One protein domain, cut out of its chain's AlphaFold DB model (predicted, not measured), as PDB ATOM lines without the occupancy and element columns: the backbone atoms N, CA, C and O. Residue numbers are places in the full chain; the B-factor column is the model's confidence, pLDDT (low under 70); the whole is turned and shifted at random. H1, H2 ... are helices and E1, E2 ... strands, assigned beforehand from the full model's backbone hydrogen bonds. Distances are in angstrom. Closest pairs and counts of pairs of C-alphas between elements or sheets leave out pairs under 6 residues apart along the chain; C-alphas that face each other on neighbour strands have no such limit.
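What this domain is: This is residues 45 to 91 and 251 to 305 of the 331 residues of an uncharacterized protein of Onchocerca flexuosa (UniProt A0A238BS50). A long, strongly twisted sheet is built round one strand, E3, which bends at residue 258; E1 and E4 pair with it beyond the bend, E2 and E6 before it, and the short E5 follows outside E6. H1 packs across E1, E3 and E4 on one face, and the small H2 sits near the bend, between H1 and the hairpin E5 and E6. The printed part has 102 residues with two named helices and six named strands: along the chain H1 comes first, H2 follows E4, and E5 and E6 come last; the neighbour pairs of the branched sheet, E1 and E3, E2 and E3, E3 and E4, E3 and E6, E5 and E6, are antiparallel, and the class is mixed, helices and strands. The whole is elongated, spanning 48 by 24 by 21 A, and only just loose, close to compact, with a radius of gyration of the C-alphas of 15.4 A.

How they stand to each other: E3, residues 251 to 266, bends by 66 degrees at residue 258. On one side of it lie E1, residues 75 to 80, with N 78 and O 263 2.9 A apart, and E2, residues 84 to 88, with N 85 and O 257 2.8 A apart. On the other side lie E4, residues 272 to 280, with N 262 and O 277 2.8 A apart, and E6, residues 302 to 305, with N 256 and O 303 2.8 A apart. E3 and E4 form a hairpin. E5, residues 297 to 299, forms a hairpin with E6, with N 304 and O 297 2.8 A apart; these pairs are within hydrogen-bond range. H1, residues 47 to 62, is on the sheet at a height of 8.5 A, over E1 and E4 and only just over E3, on which 3 of its 16 C-alphas fall. It runs across the strands, at 64 degrees to E4 on the local plane; its closest C-alphas to E4 are those of Ala 55 and Ile 277, 6.6 A apart. H2, residues 281 to 286, stands at the sheet's level. Its closest C-alphas to E3 are those of Arg 259 and Val 281, 5.5 A apart. H1 touches H2 with residues 50 to 54 alone, about perpendicular at 80 degrees; Trp 54 and Ile 284 have the closest C-alphas, 6.7 A apart. In H1 and H2 every O i to N i+4 pair is within hydrogen-bond range.

Where its parts are: E3 measures 41.9 A from C-alpha 251 at (-23.249, -57.301, 50.882) to C-alpha 266 at (-53.471, -42.404, 25.951). E4 measures 25.0 A, H1 22.2 A and E1 16.1 A. H1 begins at C-alpha 47 (-38.551, -49.288, 42.353), and E6 ends at C-alpha 305 (-29.280, -48.931, 49.798).

The domain as a whole: The C-alphas farthest apart, of Lys 65 and Pro 91, are 50.6 A from each other. Residues 92 to 250 are not printed; C-alphas 91 and 251 are 5.6 A apart across this cut. The link from H1 to E1, residues 63 to 74, is long. The mean pLDDT of the printed part is 94.3, and no printed residue is under 70.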
ATOM      1  N   VAL A  45     -37.435 -54.575  47.262       90.00
ATOM      2  CA  VAL A  45     -38.129 -53.329  46.982       90.00
ATOM      3  C   VAL A  45     -38.182 -53.110  45.480       90.00
ATOM      4  O   VAL A  45     -37.150 -52.938  44.834       90.00
ATOM      5  N   ASP A  46     -39.392 -53.067  44.931       91.06
ATOM      6  CA  ASP A  46     -39.595 -52.783  43.515       91.06
ATOM      7  C   ASP A  46     -39.693 -51.270  43.266       91.06
ATOM      8  O   ASP A  46     -40.689 -50.613  43.596       91.06
ATOM      9  N   LEU A  47     -38.637 -50.709  42.673       92.31
ATOM     10  CA  LEU A  47     -38.551 -49.288  42.353       92.31
ATOM     11  C   LEU A  47     -39.524 -48.888  41.236       92.31
ATOM     12  O   LEU A  47     -39.981 -47.745  41.215       92.31
ATOM     13  N   GLU A  48     -39.881 -49.807  40.337       93.31
ATOM     14  CA  GLU A  48     -40.870 -49.542  39.291       93.31
ATOM     15  C   GLU A  48     -42.242 -49.276  39.915       93.31
ATOM     16  O   GLU A  48     -42.866 -48.254  39.628       93.31
ATOM     17  N   VAL A  49     -42.676 -50.122  40.854       93.19
ATOM     18  CA  VAL A  49     -43.947 -49.940  41.576       93.19
ATOM     19  C   VAL A  49     -43.974 -48.613  42.333       93.19
ATOM     20  O   VAL A  49     -44.974 -47.890  42.281       93.19
ATOM     21  N   ILE A  50     -42.876 -48.262  43.006       94.75
ATOM     22  CA  ILE A  50     -42.730 -46.988  43.723       94.75
ATOM     23  C   ILE A  50     -42.918 -45.802  42.769       94.75
ATOM     24  O   ILE A  50     -43.744 -44.923  43.028       94.75
ATOM     25  N   VAL A  51     -42.183 -45.789  41.655       96.38
ATOM     26  CA  VAL A  51     -42.224 -44.699  40.674       96.38
ATOM     27  C   VAL A  51     -43.598 -44.604  40.015       96.38
ATOM     28  O   VAL A  51     -44.126 -43.502  39.867       96.38
ATOM     29  N   LEU A  52     -44.216 -45.733  39.653       95.94
ATOM     30  CA  LEU A  52     -45.559 -45.747  39.069       95.94
ATOM     31  C   LEU A  52     -46.601 -45.173  40.031       95.94
ATOM     32  O   LEU A  52     -47.485 -44.430  39.604       95.94
ATOM     33  N   ASN A  53     -46.518 -45.511  41.318       95.69
ATOM     34  CA  ASN A  53     -47.438 -44.990  42.325       95.69
ATOM     35  C   ASN A  53     -47.257 -43.484  42.519       95.69
ATOM     36  O   ASN A  53     -48.247 -42.752  42.493       95.69
ATOM     37  N   TRP A  54     -46.012 -43.016  42.620       97.00
ATOM     38  CA  TRP A  54     -45.701 -41.591  42.669       97.00
ATOM     39  C   TRP A  54     -46.237 -40.848  41.435       97.00
ATOM     40  O   TRP A  54     -46.967 -39.868  41.572       97.00
ATOM     41  N   ALA A  55     -45.969 -41.341  40.223       97.38
ATOM     42  CA  ALA A  55     -46.403 -40.684  38.991       97.38
ATOM     43  C   ALA A  55     -47.934 -40.604  38.877       97.38
ATOM     44  O   ALA A  55     -48.467 -39.570  38.477       97.38
ATOM     45  N   LYS A  56     -48.655 -41.661  39.275       96.31
ATOM     46  CA  LYS A  56     -50.129 -41.653  39.328       96.31
ATOM     47  C   LYS A  56     -50.657 -40.596  40.294       96.31
ATOM     48  O   LYS A  56     -51.635 -39.927  39.969       96.31
ATOM     49  N   GLN A  57     -50.024 -40.439  41.456       95.44
ATOM     50  CA  GLN A  57     -50.414 -39.422  42.432       95.44
ATOM     51  C   GLN A  57     -50.173 -38.012  41.908       95.44
ATOM     52  O   GLN A  57     -51.084 -37.189  41.964       95.44
ATOM     53  N   ILE A  58     -48.989 -37.749  41.351       96.31
ATOM     54  CA  ILE A  58     -48.690 -36.450  40.746       96.31
ATOM     55  C   ILE A  58     -49.694 -36.150  39.634       96.31
ATOM     56  O   ILE A  58     -50.329 -35.101  39.672       96.31
ATOM     57  N   PHE A  59     -49.934 -37.094  38.717       96.62
ATOM     58  CA  PHE A  59     -50.925 -36.924  37.655       96.62
ATOM     59  C   PHE A  59     -52.324 -36.617  38.201       96.62
ATOM     60  O   PHE A  59     -52.997 -35.716  37.710       96.62
ATOM     61  N   ASP A  60     -52.780 -37.340  39.226       95.00
ATOM     62  CA  ASP A  60     -54.107 -37.118  39.798       95.00
ATOM     63  C   ASP A  60     -54.260 -35.716  40.416       95.00
ATOM     64  O   ASP A  60     -55.363 -35.167  40.357       95.00
ATOM     65  N   VAL A  61     -53.174 -35.129  40.933       95.38
ATOM     66  CA  VAL A  61     -53.144 -33.775  41.515       95.38
ATOM     67  C   VAL A  61     -52.955 -32.686  40.453       95.38
ATOM     68  O   VAL A  61     -53.554 -31.617  40.567       95.38
ATOM     69  N   THR A  62     -52.147 -32.927  39.419       94.69
ATOM     70  CA  THR A  62     -51.743 -31.892  38.452       94.69
ATOM     71  C   THR A  62     -52.526 -31.911  37.140       94.69
ATOM     72  O   THR A  62     -52.379 -30.980  36.347       94.69
ATOM     73  N   LYS A  63     -53.339 -32.943  36.875       94.31
ATOM     74  CA  LYS A  63     -54.080 -33.073  35.610       94.31
ATOM     75  C   LYS A  63     -55.006 -31.890  35.336       94.31
ATOM     76  O   LYS A  63     -55.749 -31.409  36.193       94.31
ATOM     77  N   THR A  64     -55.042 -31.474  34.079       95.44
ATOM     78  CA  THR A  64     -55.967 -30.469  33.568       95.44
ATOM     79  C   THR A  64     -57.388 -31.025  33.435       95.44
ATOM     80  O   THR A  64     -57.634 -32.234  33.403       95.44
ATOM     81  N   LYS A  65     -58.370 -30.129  33.262       93.69
ATOM     82  CA  LYS A  65     -59.771 -30.516  33.007       93.69
ATOM     83  C   LYS A  65     -59.945 -31.371  31.746       93.69
ATOM     84  O   LYS A  65     -60.907 -32.132  31.672       93.69
ATOM     85  N   ALA A  66     -59.079 -31.215  30.744       91.31
ATOM     86  CA  ALA A  66     -59.124 -32.015  29.521       91.31
ATOM     87  C   ALA A  66     -58.585 -33.429  29.775       91.31
ATOM     88  O   ALA A  66     -59.249 -34.407  29.439       91.31
ATOM     89  N   GLU A  67     -57.444 -33.531  30.453       92.56
ATOM     90  CA  GLU A  67     -56.804 -34.800  30.818       92.56
ATOM     91  C   GLU A  67     -57.672 -35.626  31.776       92.56
ATOM     92  O   GLU A  67     -57.773 -36.842  31.633       92.56
ATOM     93  N   ALA A  68     -58.396 -34.974  32.693       93.25
ATOM     94  CA  ALA A  68     -59.325 -35.632  33.613       93.25
ATOM     95  C   ALA A  68     -60.494 -36.362  32.919       93.25
ATOM     96  O   ALA A  68     -61.132 -37.213  33.540       93.25
ATOM     97  N   LYS A  69     -60.787 -36.055  31.644       94.25
ATOM     98  CA  LYS A  69     -61.809 -36.762  30.849       94.25
ATOM     99  C   LYS A  69     -61.314 -38.108  30.315       94.25
ATOM    100  O   LYS A  69     -62.130 -38.936  29.909       94.25
ATOM    101  N   ILE A  70     -60.001 -38.329  30.283       93.62
ATOM    102  CA  ILE A  70     -59.416 -39.588  29.826       93.62
ATOM    103  C   ILE A  70     -59.663 -40.642  30.907       93.62
ATOM    104  O   ILE A  70     -59.348 -40.454  32.081       93.62
ATOM    105  N   ASN A  71     -60.258 -41.772  30.524       93.56
ATOM    106  CA  ASN A  71     -60.497 -42.860  31.469       93.56
ATOM    107  C   ASN A  71     -59.156 -43.454  31.930       93.56
ATOM    108  O   ASN A  71     -58.319 -43.779  31.090       93.56
ATOM    109  N   LYS A  72     -58.991 -43.671  33.244       92.62
ATOM    110  CA  LYS A  72     -57.768 -44.229  33.850       92.62
ATOM    111  C   LYS A  72     -57.284 -45.522  33.179       92.62
ATOM    112  O   LYS A  72     -56.083 -45.724  33.082       92.62
ATOM    113  N   LYS A  73     -58.193 -46.362  32.663       94.12
ATOM    114  CA  LYS A  73     -57.846 -47.615  31.959       94.12
ATOM    115  C   LYS A  73     -57.144 -47.415  30.613       94.12
ATOM    116  O   LYS A  73     -56.601 -48.367  30.071       94.12
ATOM    117  N   PHE A  74     -57.225 -46.212  30.048       95.56
ATOM    118  CA  PHE A  74     -56.553 -45.858  28.802       95.56
ATOM    119  C   PHE A  74     -55.227 -45.126  29.035       95.56
ATOM    120  O   PHE A  74     -54.541 -44.819  28.067       95.56
ATOM    121  N   LEU A  75     -54.871 -44.841  30.291       96.38
ATOM    122  CA  LEU A  75     -53.601 -44.211  30.628       96.38
ATOM    123  C   LEU A  75     -52.525 -45.279  30.798       96.38
ATOM    124  O   LEU A  75     -52.665 -46.179  31.629       96.38
ATOM    125  N   GLN A  76     -51.442 -45.142  30.047       96.50
ATOM    126  CA  GLN A  76     -50.232 -45.936  30.211       96.50
ATOM    127  C   GLN A  76     -49.107 -45.038  30.725       96.50
ATOM    128  O   GLN A  76     -48.950 -43.906  30.273       96.50
ATOM    129  N   TYR A  77     -48.339 -45.551  31.684       97.25
ATOM    130  CA  TYR A  77     -47.216 -44.860  32.307       97.25
ATOM    131  C   TYR A  77     -45.944 -45.591  31.895       97.25
ATOM    132  O   TYR A  77     -45.786 -46.764  32.220       97.25
ATOM    133  N   ASN A  78     -45.065 -44.909  31.171       96.06
ATOM    134  CA  ASN A  78     -43.801 -45.464  30.702       96.06
ATOM    135  C   ASN A  78     -42.657 -44.758  31.428       96.06
ATOM    136  O   ASN A  78     -42.507 -43.541  31.300       96.06
ATOM    137  N   ILE A  79     -41.874 -45.508  32.202       96.19
ATOM    138  CA  ILE A  79     -40.750 -44.954  32.959       96.19
ATOM    139  C   ILE A  79     -39.506 -44.939  32.079       96.19
ATOM    140  O   ILE A  79     -39.121 -45.952  31.501       96.19
ATOM    141  N   ASN A  80     -38.846 -43.789  32.027       95.38
ATOM    142  CA  ASN A  80     -37.527 -43.631  31.453       95.38
ATOM    143  C   ASN A  80     -36.476 -43.493  32.567       95.38
ATOM    144  O   ASN A  80     -36.467 -42.526  33.334       95.38
ATOM    145  N   TRP A  81     -35.567 -44.467  32.609       93.38
ATOM    146  CA  TRP A  81     -34.469 -44.569  33.570       93.38
ATOM    147  C   TRP A  81     -33.157 -43.941  33.073       93.38
ATOM    148  O   TRP A  81     -32.167 -43.981  33.792       93.38
ATOM    149  N   SER A  82     -33.117 -43.365  31.863       93.81
ATOM    150  CA  SER A  82     -31.878 -42.890  31.217       93.81
ATOM    151  C   SER A  82     -31.139 -41.794  31.989       93.81
ATOM    152  O   SER A  82     -29.958 -41.566  31.747       93.81
ATOM    153  N   HIS A  83     -31.830 -41.102  32.895       94.81
ATOM    154  CA  HIS A  83     -31.275 -40.049  33.749       94.81
ATOM    155  C   HIS A  83     -31.103 -40.482  35.212       94.81
ATOM    156  O   HIS A  83     -30.820 -39.642  36.072       94.81
ATOM    157  N   LEU A  84     -31.274 -41.777  35.496       93.44
ATOM    158  CA  LEU A  84     -30.959 -42.381  36.781       93.44
ATOM    159  C   LEU A  84     -29.532 -42.929  36.741       93.44
ATOM    160  O   LEU A  84     -29.231 -43.865  36.001       93.44
ATOM    161  N   PHE A  85     -28.678 -42.386  37.594       92.62
ATOM    162  CA  PHE A  85     -27.357 -42.932  37.859       92.62
ATOM    163  C   PHE A  85     -27.469 -43.937  39.002       92.62
ATOM    164  O   PHE A  85     -28.074 -43.631  40.030       92.62
ATOM    165  N   ASN A  86     -26.911 -45.132  38.811       90.94
ATOM    166  CA  ASN A  86     -26.811 -46.159  39.842       90.94
ATOM    167  C   ASN A  86     -25.384 -46.698  39.867       90.94
ATOM    168  O   ASN A  86     -24.919 -47.241  38.864       90.94
ATOM    169  N   GLU A  87     -24.717 -46.544  41.000       90.69
ATOM    170  CA  GLU A  87     -23.363 -47.031  41.236       90.69
ATOM    171  C   GLU A  87     -23.400 -48.061  42.361       90.69
ATOM    172  O   GLU A  87     -23.996 -47.814  43.407       90.69
ATOM    173  N   SER A  88     -22.774 -49.213  42.147       90.31
ATOM    174  CA  SER A  88     -22.624 -50.256  43.162       90.31
ATOM    175  C   SER A  88     -21.162 -50.364  43.549       90.31
ATOM    176  O   SER A  88     -20.299 -50.454  42.676       90.31
ATOM    177  N   LEU A  89     -20.899 -50.377  44.851       90.81
ATOM    178  CA  LEU A  89     -19.567 -50.587  45.398       90.81
ATOM    179  C   LEU A  89     -19.148 -52.062  45.288       90.81
ATOM    180  O   LEU A  89     -19.941 -52.944  44.949       90.81
ATOM    181  N   GLU A  90     -17.880 -52.327  45.595       88.56
ATOM    182  CA  GLU A  90     -17.333 -53.683  45.645       88.56
ATOM    183  C   GLU A  90     -18.079 -54.565  46.666       88.56
ATOM    184  O   GLU A  90     -18.401 -54.097  47.765       88.56
ATOM    185  N   PRO A  91     -18.336 -55.847  46.346       89.69
ATOM    186  CA  PRO A  91     -18.969 -56.765  47.278       89.69
ATOM    187  C   PRO A  91     -18.068 -57.075  48.472       89.69
ATOM    188  O   PRO A  91     -16.879 -57.361  48.338       89.69
ATOM    189  N   SER A 251     -22.611 -58.598  50.696       91.56
ATOM    190  CA  SER A 251     -23.249 -57.301  50.882       91.56
ATOM    191  C   SER A 251     -22.648 -56.295  49.908       91.56
ATOM    192  O   SER A 251     -21.429 -56.175  49.828       91.56
ATOM    193  N   ILE A 252     -23.503 -55.571  49.189       92.25
ATOM    194  CA  ILE A 252     -23.121 -54.519  48.243       92.25
ATOM    195  C   ILE A 252     -23.894 -53.263  48.607       92.25
ATOM    196  O   ILE A 252     -25.124 -53.278  48.666       92.25
ATOM    197  N   GLU A 253     -23.176 -52.181  48.864       94.19
ATOM    198  CA  GLU A 253     -23.778 -50.860  48.982       94.19
ATOM    199  C   GLU A 253     -23.894 -50.226  47.596       94.19
ATOM    200  O   GLU A 253     -22.986 -50.333  46.770       94.19
ATOM    201  N   SER A 254     -25.032 -49.591  47.337       93.06
ATOM    202  CA  SER A 254     -25.330 -48.934  46.071       93.06
ATOM    203  C   SER A 254     -25.872 -47.532  46.308       93.06
ATOM    204  O   SER A 254     -26.600 -47.292  47.274       93.06
ATOM    205  N   HIS A 255     -25.566 -46.627  45.383       94.88
ATOM    206  CA  HIS A 255     -25.953 -45.225  45.401       94.88
ATOM    207  C   HIS A 255     -26.727 -44.866  44.133       94.88
ATOM    208  O   HIS A 255     -26.240 -45.032  43.015       94.88
ATOM    209  N   MET A 256     -27.928 -44.319  44.312       94.88
ATOM    210  CA  MET A 256     -28.781 -43.827  43.235       94.88
ATOM    211  C   MET A 256     -28.912 -42.313  43.294       94.88
ATOM    212  O   MET A 256     -29.209 -41.741  44.343       94.88
ATOM    213  N   SER A 257     -28.763 -41.657  42.151       96.75
ATOM    214  CA  SER A 257     -28.987 -40.218  42.021       96.75
ATOM    215  C   SER A 257     -29.508 -39.866  40.631       96.75
ATOM    216  O   SER A 257     -29.516 -40.688  39.716       96.75
ATOM    217  N   GLY A 258     -29.978 -38.633  40.465       96.50
ATOM    218  CA  GLY A 258     -30.521 -38.155  39.198       96.50
ATOM    219  C   GLY A 258     -32.044 -38.116  39.181       96.50
ATOM    220  O   GLY A 258     -32.696 -37.908  40.212       96.50
ATOM    221  N   ARG A 259     -32.611 -38.224  37.980       97.00
ATOM    222  CA  ARG A 259     -34.025 -37.938  37.726       97.00
ATOM    223  C   ARG A 259     -34.720 -39.102  37.050       97.00
ATOM    224  O   ARG A 259     -34.141 -39.797  36.221       97.00
ATOM    225  N   ILE A 260     -35.986 -39.259  37.397       97.00
ATOM    226  CA  ILE A 260     -36.901 -40.196  36.769       97.00
ATOM    227  C   ILE A 260     -37.891 -39.401  35.936       97.00
ATOM    228  O   ILE A 260     -38.481 -38.434  36.422       97.00
ATOM    229  N   ILE A 261     -38.067 -39.827  34.688       97.81
ATOM    230  CA  ILE A 261     -39.045 -39.256  33.766       97.81
ATOM    231  C   ILE A 261     -40.108 -40.317  33.517       97.81
ATOM    232  O   ILE A 261     -39.786 -41.453  33.183       97.81
ATOM    233  N   VAL A 262     -41.376 -39.956  33.668       98.19
ATOM    234  CA  VAL A 262     -42.516 -40.825  33.386       98.19
ATOM    235  C   VAL A 262     -43.381 -40.170  32.328       98.19
ATOM    236  O   VAL A 262     -43.924 -39.083  32.522       98.19
ATOM    237  N   THR A 263     -43.525 -40.856  31.202       97.88
ATOM    238  CA  THR A 263     -44.382 -40.430  30.100       97.88
ATOM    239  C   THR A 263     -45.760 -41.045  30.272       97.88
ATOM    240  O   THR A 263     -45.886 -42.268  30.367       97.88
ATOM    241  N   VAL A 264     -46.795 -40.207  30.281       97.75
ATOM    242  CA  VAL A 264     -48.190 -40.649  30.327       97.75
ATOM    243  C   VAL A 264     -48.771 -40.583  28.919       97.75
ATOM    244  O   VAL A 264     -48.784 -39.513  28.308       97.75
ATOM    245  N   THR A 265     -49.259 -41.704  28.397       97.50
ATOM    246  CA  THR A 265     -49.866 -41.796  27.060       97.50
ATOM    247  C   THR A 265     -51.307 -42.291  27.127       97.50
ATOM    248  O   THR A 265     -51.708 -42.979  28.068       97.50
ATOM    249  N   ASN A 266     -52.106 -41.928  26.123       96.19
ATOM    250  CA  ASN A 266     -53.471 -42.404  25.951       96.19
ATOM    251  C   ASN A 266     -53.516 -43.502  24.883       96.19
ATOM    252  O   ASN A 266     -53.500 -43.231  23.683       96.19
ATOM    253  N   ILE A 267     -53.640 -44.754  25.314       96.00
ATOM    254  CA  ILE A 267     -53.628 -45.913  24.411       96.00
ATOM    255  C   ILE A 267     -54.851 -45.966  23.488       96.00
ATOM    256  O   ILE A 267     -54.804 -46.580  22.427       96.00
ATOM    257  N   LYS A 268     -55.963 -45.319  23.869       94.56
ATOM    258  CA  LYS A 268     -57.169 -45.260  23.029       94.56
ATOM    259  C   LYS A 268     -56.974 -44.343  21.823       94.56
ATOM    260  O   LYS A 268     -57.625 -44.529  20.801       94.56
ATOM    261  N   ASP A 269     -56.103 -43.356  21.962       93.56
ATOM    262  CA  ASP A 269     -55.833 -42.336  20.958       93.56
ATOM    263  C   ASP A 269     -54.441 -42.552  20.357       93.56
ATOM    264  O   ASP A 269     -53.577 -41.685  20.402       93.56
ATOM    265  N   ASN A 270     -54.202 -43.771  19.860       92.81
ATOM    266  CA  ASN A 270     -52.956 -44.173  19.200       92.81
ATOM    267  C   ASN A 270     -51.682 -43.835  20.004       92.81
ATOM    268  O   ASN A 270     -50.705 -43.324  19.459       92.81
ATOM    269  N   ASN A 271     -51.706 -44.102  21.315       92.75
ATOM    270  CA  ASN A 271     -50.619 -43.783  22.248       92.75
ATOM    271  C   ASN A 271     -50.232 -42.293  22.258       92.75
ATOM    272  O   ASN A 271     -49.063 -41.963  22.467       92.75
ATOM    273  N   SER A 272     -51.195 -41.389  22.048       95.88
ATOM    274  CA  SER A 272     -50.933 -39.952  22.080       95.88
ATOM    275  C   SER A 272     -50.363 -39.525  23.434       95.88
ATOM    276  O   SER A 272     -50.760 -40.022  24.494       95.88
ATOM    277  N   LEU A 273     -49.384 -38.619  23.393       96.44
ATOM    278  CA  LEU A 273     -48.758 -38.074  24.591       96.44
ATOM    279  C   LEU A 273     -49.776 -37.229  25.359       96.44
ATOM    280  O   LEU A 273     -50.321 -36.271  24.816       96.44
ATOM    281  N   VAL A 274     -49.995 -37.573  26.625       96.69
ATOM    282  CA  VAL A 274     -50.830 -36.793  27.543       96.69
ATOM    283  C   VAL A 274     -49.956 -35.772  28.257       96.69
ATOM    284  O   VAL A 274     -50.163 -34.575  28.116       96.69
ATOM    285  N   THR A 275     -48.953 -36.244  28.999       97.38
ATOM    286  CA  THR A 275     -48.050 -35.381  29.767       97.38
ATOM    287  C   THR A 275     -46.747 -36.100  30.115       97.38
ATOM    288  O   THR A 275     -46.621 -37.316  29.934       97.38
ATOM    289  N   ILE A 276     -45.777 -35.342  30.623       97.31
ATOM    290  CA  ILE A 276     -44.489 -35.832  31.111       97.31
ATOM    291  C   ILE A 276     -44.348 -35.404  32.569       97.31
ATOM    292  O   ILE A 276     -44.499 -34.229  32.898       97.31
ATOM    293  N   ILE A 277     -44.052 -36.368  33.432       98.00
ATOM    294  CA  ILE A 277     -43.847 -36.164  34.862       98.00
ATOM    295  C   ILE A 277     -42.376 -36.430  35.159       98.00
ATOM    296  O   ILE A 277     -41.850 -37.478  34.796       98.00
ATOM    297  N   GLU A 278     -41.711 -35.492  35.821       97.69
ATOM    298  CA  GLU A 278     -40.287 -35.586  36.136       97.69
ATOM    299  C   GLU A 278     -40.051 -35.303  37.620       97.69
ATOM    300  O   GLU A 278     -40.647 -34.391  38.193       97.69
ATOM    301  N   GLY A 279     -39.174 -36.086  38.247       96.81
ATOM    302  CA  GLY A 279     -38.833 -35.935  39.659       96.81
ATOM    303  C   GLY A 279     -37.438 -36.458  39.972       96.81
ATOM    304  O   GLY A 279     -36.927 -37.354  39.298       96.81
ATOM    305  N   LYS A 280     -36.797 -35.898  41.003       97.44
ATOM    306  CA  LYS A 280     -35.544 -36.456  41.530       97.44
ATOM    307  C   LYS A 280     -35.839 -37.772  42.243       97.44
ATOM    308  O   LYS A 280     -36.774 -37.834  43.037       97.44
ATOM    309  N   VAL A 281     -35.003 -38.793  42.040       96.81
ATOM    310  CA  VAL A 281     -35.183 -40.101  42.702       96.81
ATOM    311  C   VAL A 281     -35.217 -39.978  44.231       96.81
ATOM    312  O   VAL A 281     -36.028 -40.627  44.886       96.81
ATOM    313  N   ALA A 282     -34.409 -39.078  44.796       97.19
ATOM    314  CA  ALA A 282     -34.400 -38.806  46.229       97.19
ATOM    315  C   ALA A 282     -35.744 -38.263  46.736       97.19
ATOM    316  O   ALA A 282     -36.225 -38.716  47.770       97.19
ATOM    317  N   ASP A 283     -36.385 -37.350  46.005       96.69
ATOM    318  CA  ASP A 283     -37.677 -36.779  46.405       96.69
ATOM    319  C   ASP A 283     -38.810 -37.797  46.266       96.69
ATOM    320  O   ASP A 283     -39.675 -37.881  47.137       96.69
ATOM    321  N   ILE A 284     -38.758 -38.627  45.218       96.62
ATOM    322  CA  ILE A 284     -39.696 -39.739  45.021       96.62
ATOM    323  C   ILE A 284     -39.630 -40.698  46.216       96.62
ATOM    324  O   ILE A 284     -40.664 -41.038  46.788       96.62
ATOM    325  N   ILE A 285     -38.422 -41.100  46.630       95.75
ATOM    326  CA  ILE A 285     -38.237 -42.058  47.729       95.75
ATOM    327  C   ILE A 285     -38.562 -41.428  49.092       95.75
ATOM    328  O   ILE A 285     -39.184 -42.088  49.920       95.75
ATOM    329  N   ARG A 286     -38.245 -40.143  49.313       94.50
ATOM    330  CA  ARG A 286     -38.664 -39.404  50.525       94.50
ATOM    331  C   ARG A 286     -40.183 -39.352  50.687       94.50
ATOM    332  O   ARG A 286     -40.659 -39.321  51.818       94.50
ATOM    333  N   GLY A 287     -40.928 -39.332  49.582       91.12
ATOM    334  CA  GLY A 287     -42.391 -39.345  49.601       91.12
ATOM    335  C   GLY A 287     -42.994 -40.650  50.134       91.12
ATOM    336  O   GLY A 287     -44.145 -40.661  50.562       91.12
ATOM    337  N   ILE A 288     -42.232 -41.748  50.144       90.62
ATOM    338  CA  ILE A 288     -42.699 -43.044  50.641       90.62
ATOM    339  C   ILE A 288     -42.715 -43.037  52.170       90.62
ATOM    340  O   ILE A 288     -41.757 -42.630  52.833       90.62
ATOM    341  N   THR A 289     -43.785 -43.572  52.748       86.69
ATOM    342  CA  THR A 289     -43.854 -43.808  54.187       86.69
ATOM    343  C   THR A 289     -42.796 -44.810  54.626       86.69
ATOM    344  O   THR A 289     -42.658 -45.885  54.051       86.69
ATOM    345  N   ASN A 290     -42.053 -44.479  55.684       86.81
ATOM    346  CA  ASN A 290     -41.058 -45.377  56.271       86.81
ATOM    347  C   ASN A 290     -40.012 -45.895  55.262       86.81
ATOM    348  O   ASN A 290     -39.598 -47.052  55.351       86.81
ATOM    349  N   TYR A 291     -39.548 -45.059  54.323       88.88
ATOM    350  CA  TYR A 291     -38.501 -45.445  53.361       88.88
ATOM    351  C   TYR A 291     -37.236 -46.009  54.043       88.88
ATOM    352  O   TYR A 291     -36.591 -46.905  53.501       88.88
ATOM    353  N   SER A 292     -36.924 -45.563  55.265       88.38
ATOM    354  CA  SER A 292     -35.836 -46.119  56.082       88.38
ATOM    355  C   SER A 292     -36.046 -47.595  56.430       88.38
ATOM    356  O   SER A 292     -35.099 -48.376  56.406       88.38
ATOM    357  N   SER A 293     -37.287 -48.009  56.701       87.06
ATOM    358  CA  SER A 293     -37.634 -49.412  56.964       87.06
ATOM    359  C   SER A 293     -37.502 -50.285  55.713       87.06
ATOM    360  O   SER A 293     -37.261 -51.483  55.831       87.06
ATOM    361  N   LEU A 294     -37.599 -49.686  54.521       87.38
ATOM    362  CA  LEU A 294     -37.310 -50.345  53.242       87.38
ATOM    363  C   LEU A 294     -35.798 -50.465  52.966       87.38
ATOM    364  O   LEU A 294     -35.398 -51.067  51.975       87.38
ATOM    365  N   GLY A 295     -34.945 -49.931  53.848       89.56
ATOM    366  CA  GLY A 295     -33.490 -49.999  53.724       89.56
ATOM    367  C   GLY A 295     -32.866 -48.863  52.915       89.56
ATOM    368  O   GLY A 295     -31.690 -48.963  52.568       89.56
ATOM    369  N   PHE A 296     -33.619 -47.797  52.630       94.25
ATOM    370  CA  PHE A 296     -33.078 -46.599  51.997       94.25
ATOM    371  C   PHE A 296     -32.538 -45.611  53.026       94.25
ATOM    372  O   PHE A 296     -33.153 -45.352  54.059       94.25
ATOM    373  N   THR A 297     -31.428 -44.974  52.687       95.38
ATOM    374  CA  THR A 297     -30.933 -43.777  53.371       95.38
ATOM    375  C   THR A 297     -30.717 -42.688  52.336       95.38
ATOM    376  O   THR A 297     -30.382 -42.980  51.193       95.38
ATOM    377  N   ILE A 298     -30.976 -41.432  52.693       96.31
ATOM    378  CA  ILE A 298     -30.932 -40.334  51.726       96.31
ATOM    379  C   ILE A 298     -30.077 -39.211  52.287       96.31
ATOM    380  O   ILE A 298     -30.393 -38.653  53.336       96.31
ATOM    381  N   GLN A 299     -29.010 -38.862  51.575       94.56
ATOM    382  CA  GLN A 299     -28.091 -37.781  51.929       94.56
ATOM    383  C   GLN A 299     -27.737 -36.996  50.667       94.56
ATOM    384  O   GLN A 299     -27.404 -37.590  49.652       94.56
ATOM    385  N   ASN A 300     -27.818 -35.662  50.711       93.12
ATOM    386  CA  ASN A 300     -27.433 -34.787  49.590       93.12
ATOM    387  C   ASN A 300     -28.042 -35.183  48.224       93.12
ATOM    388  O   ASN A 300     -27.351 -35.184  47.211       93.12
ATOM    389  N   ASP A 301     -29.332 -35.536  48.201       93.75
ATOM    390  CA  ASP A 301     -30.061 -36.029  47.012       93.75
ATOM    391  C   ASP A 301     -29.525 -37.337  46.396       93.75
ATOM    392  O   ASP A 301     -29.913 -37.716  45.288       93.75
ATOM    393  N   VAL A 302     -28.701 -38.064  47.144       96.44
ATOM    394  CA  VAL A 302     -28.263 -39.425  46.842       96.44
ATOM    395  C   VAL A 302     -29.020 -40.391  47.741       96.44
ATOM    396  O   VAL A 302     -29.137 -40.175  48.948       96.44
ATOM    397  N   VAL A 303     -29.549 -41.451  47.141       96.81
ATOM    398  CA  VAL A 303     -30.232 -42.539  47.838       96.81
ATOM    399  C   VAL A 303     -29.286 -43.726  47.927       96.81
ATOM    400  O   VAL A 303     -28.950 -44.307  46.899       96.81
ATOM    401  N   SER A 304     -28.895 -44.113  49.134       95.88
ATOM    402  CA  SER A 304     -28.099 -45.316  49.373       95.88
ATOM    403  C   SER A 304     -28.976 -46.479  49.830       95.88
ATOM    404  O   SER A 304     -29.906 -46.293  50.621       95.88
ATOM    405  N   TYR A 305     -28.660 -47.682  49.361       93.94
ATOM    406  CA  TYR A 305     -29.280 -48.931  49.798       93.94
ATOM    407  C   TYR A 305     -28.250 -50.061  49.824       93.94
ATOM    408  O   TYR A 305     -27.215 -49.993  49.166       93.94
TER     409      TYR A 305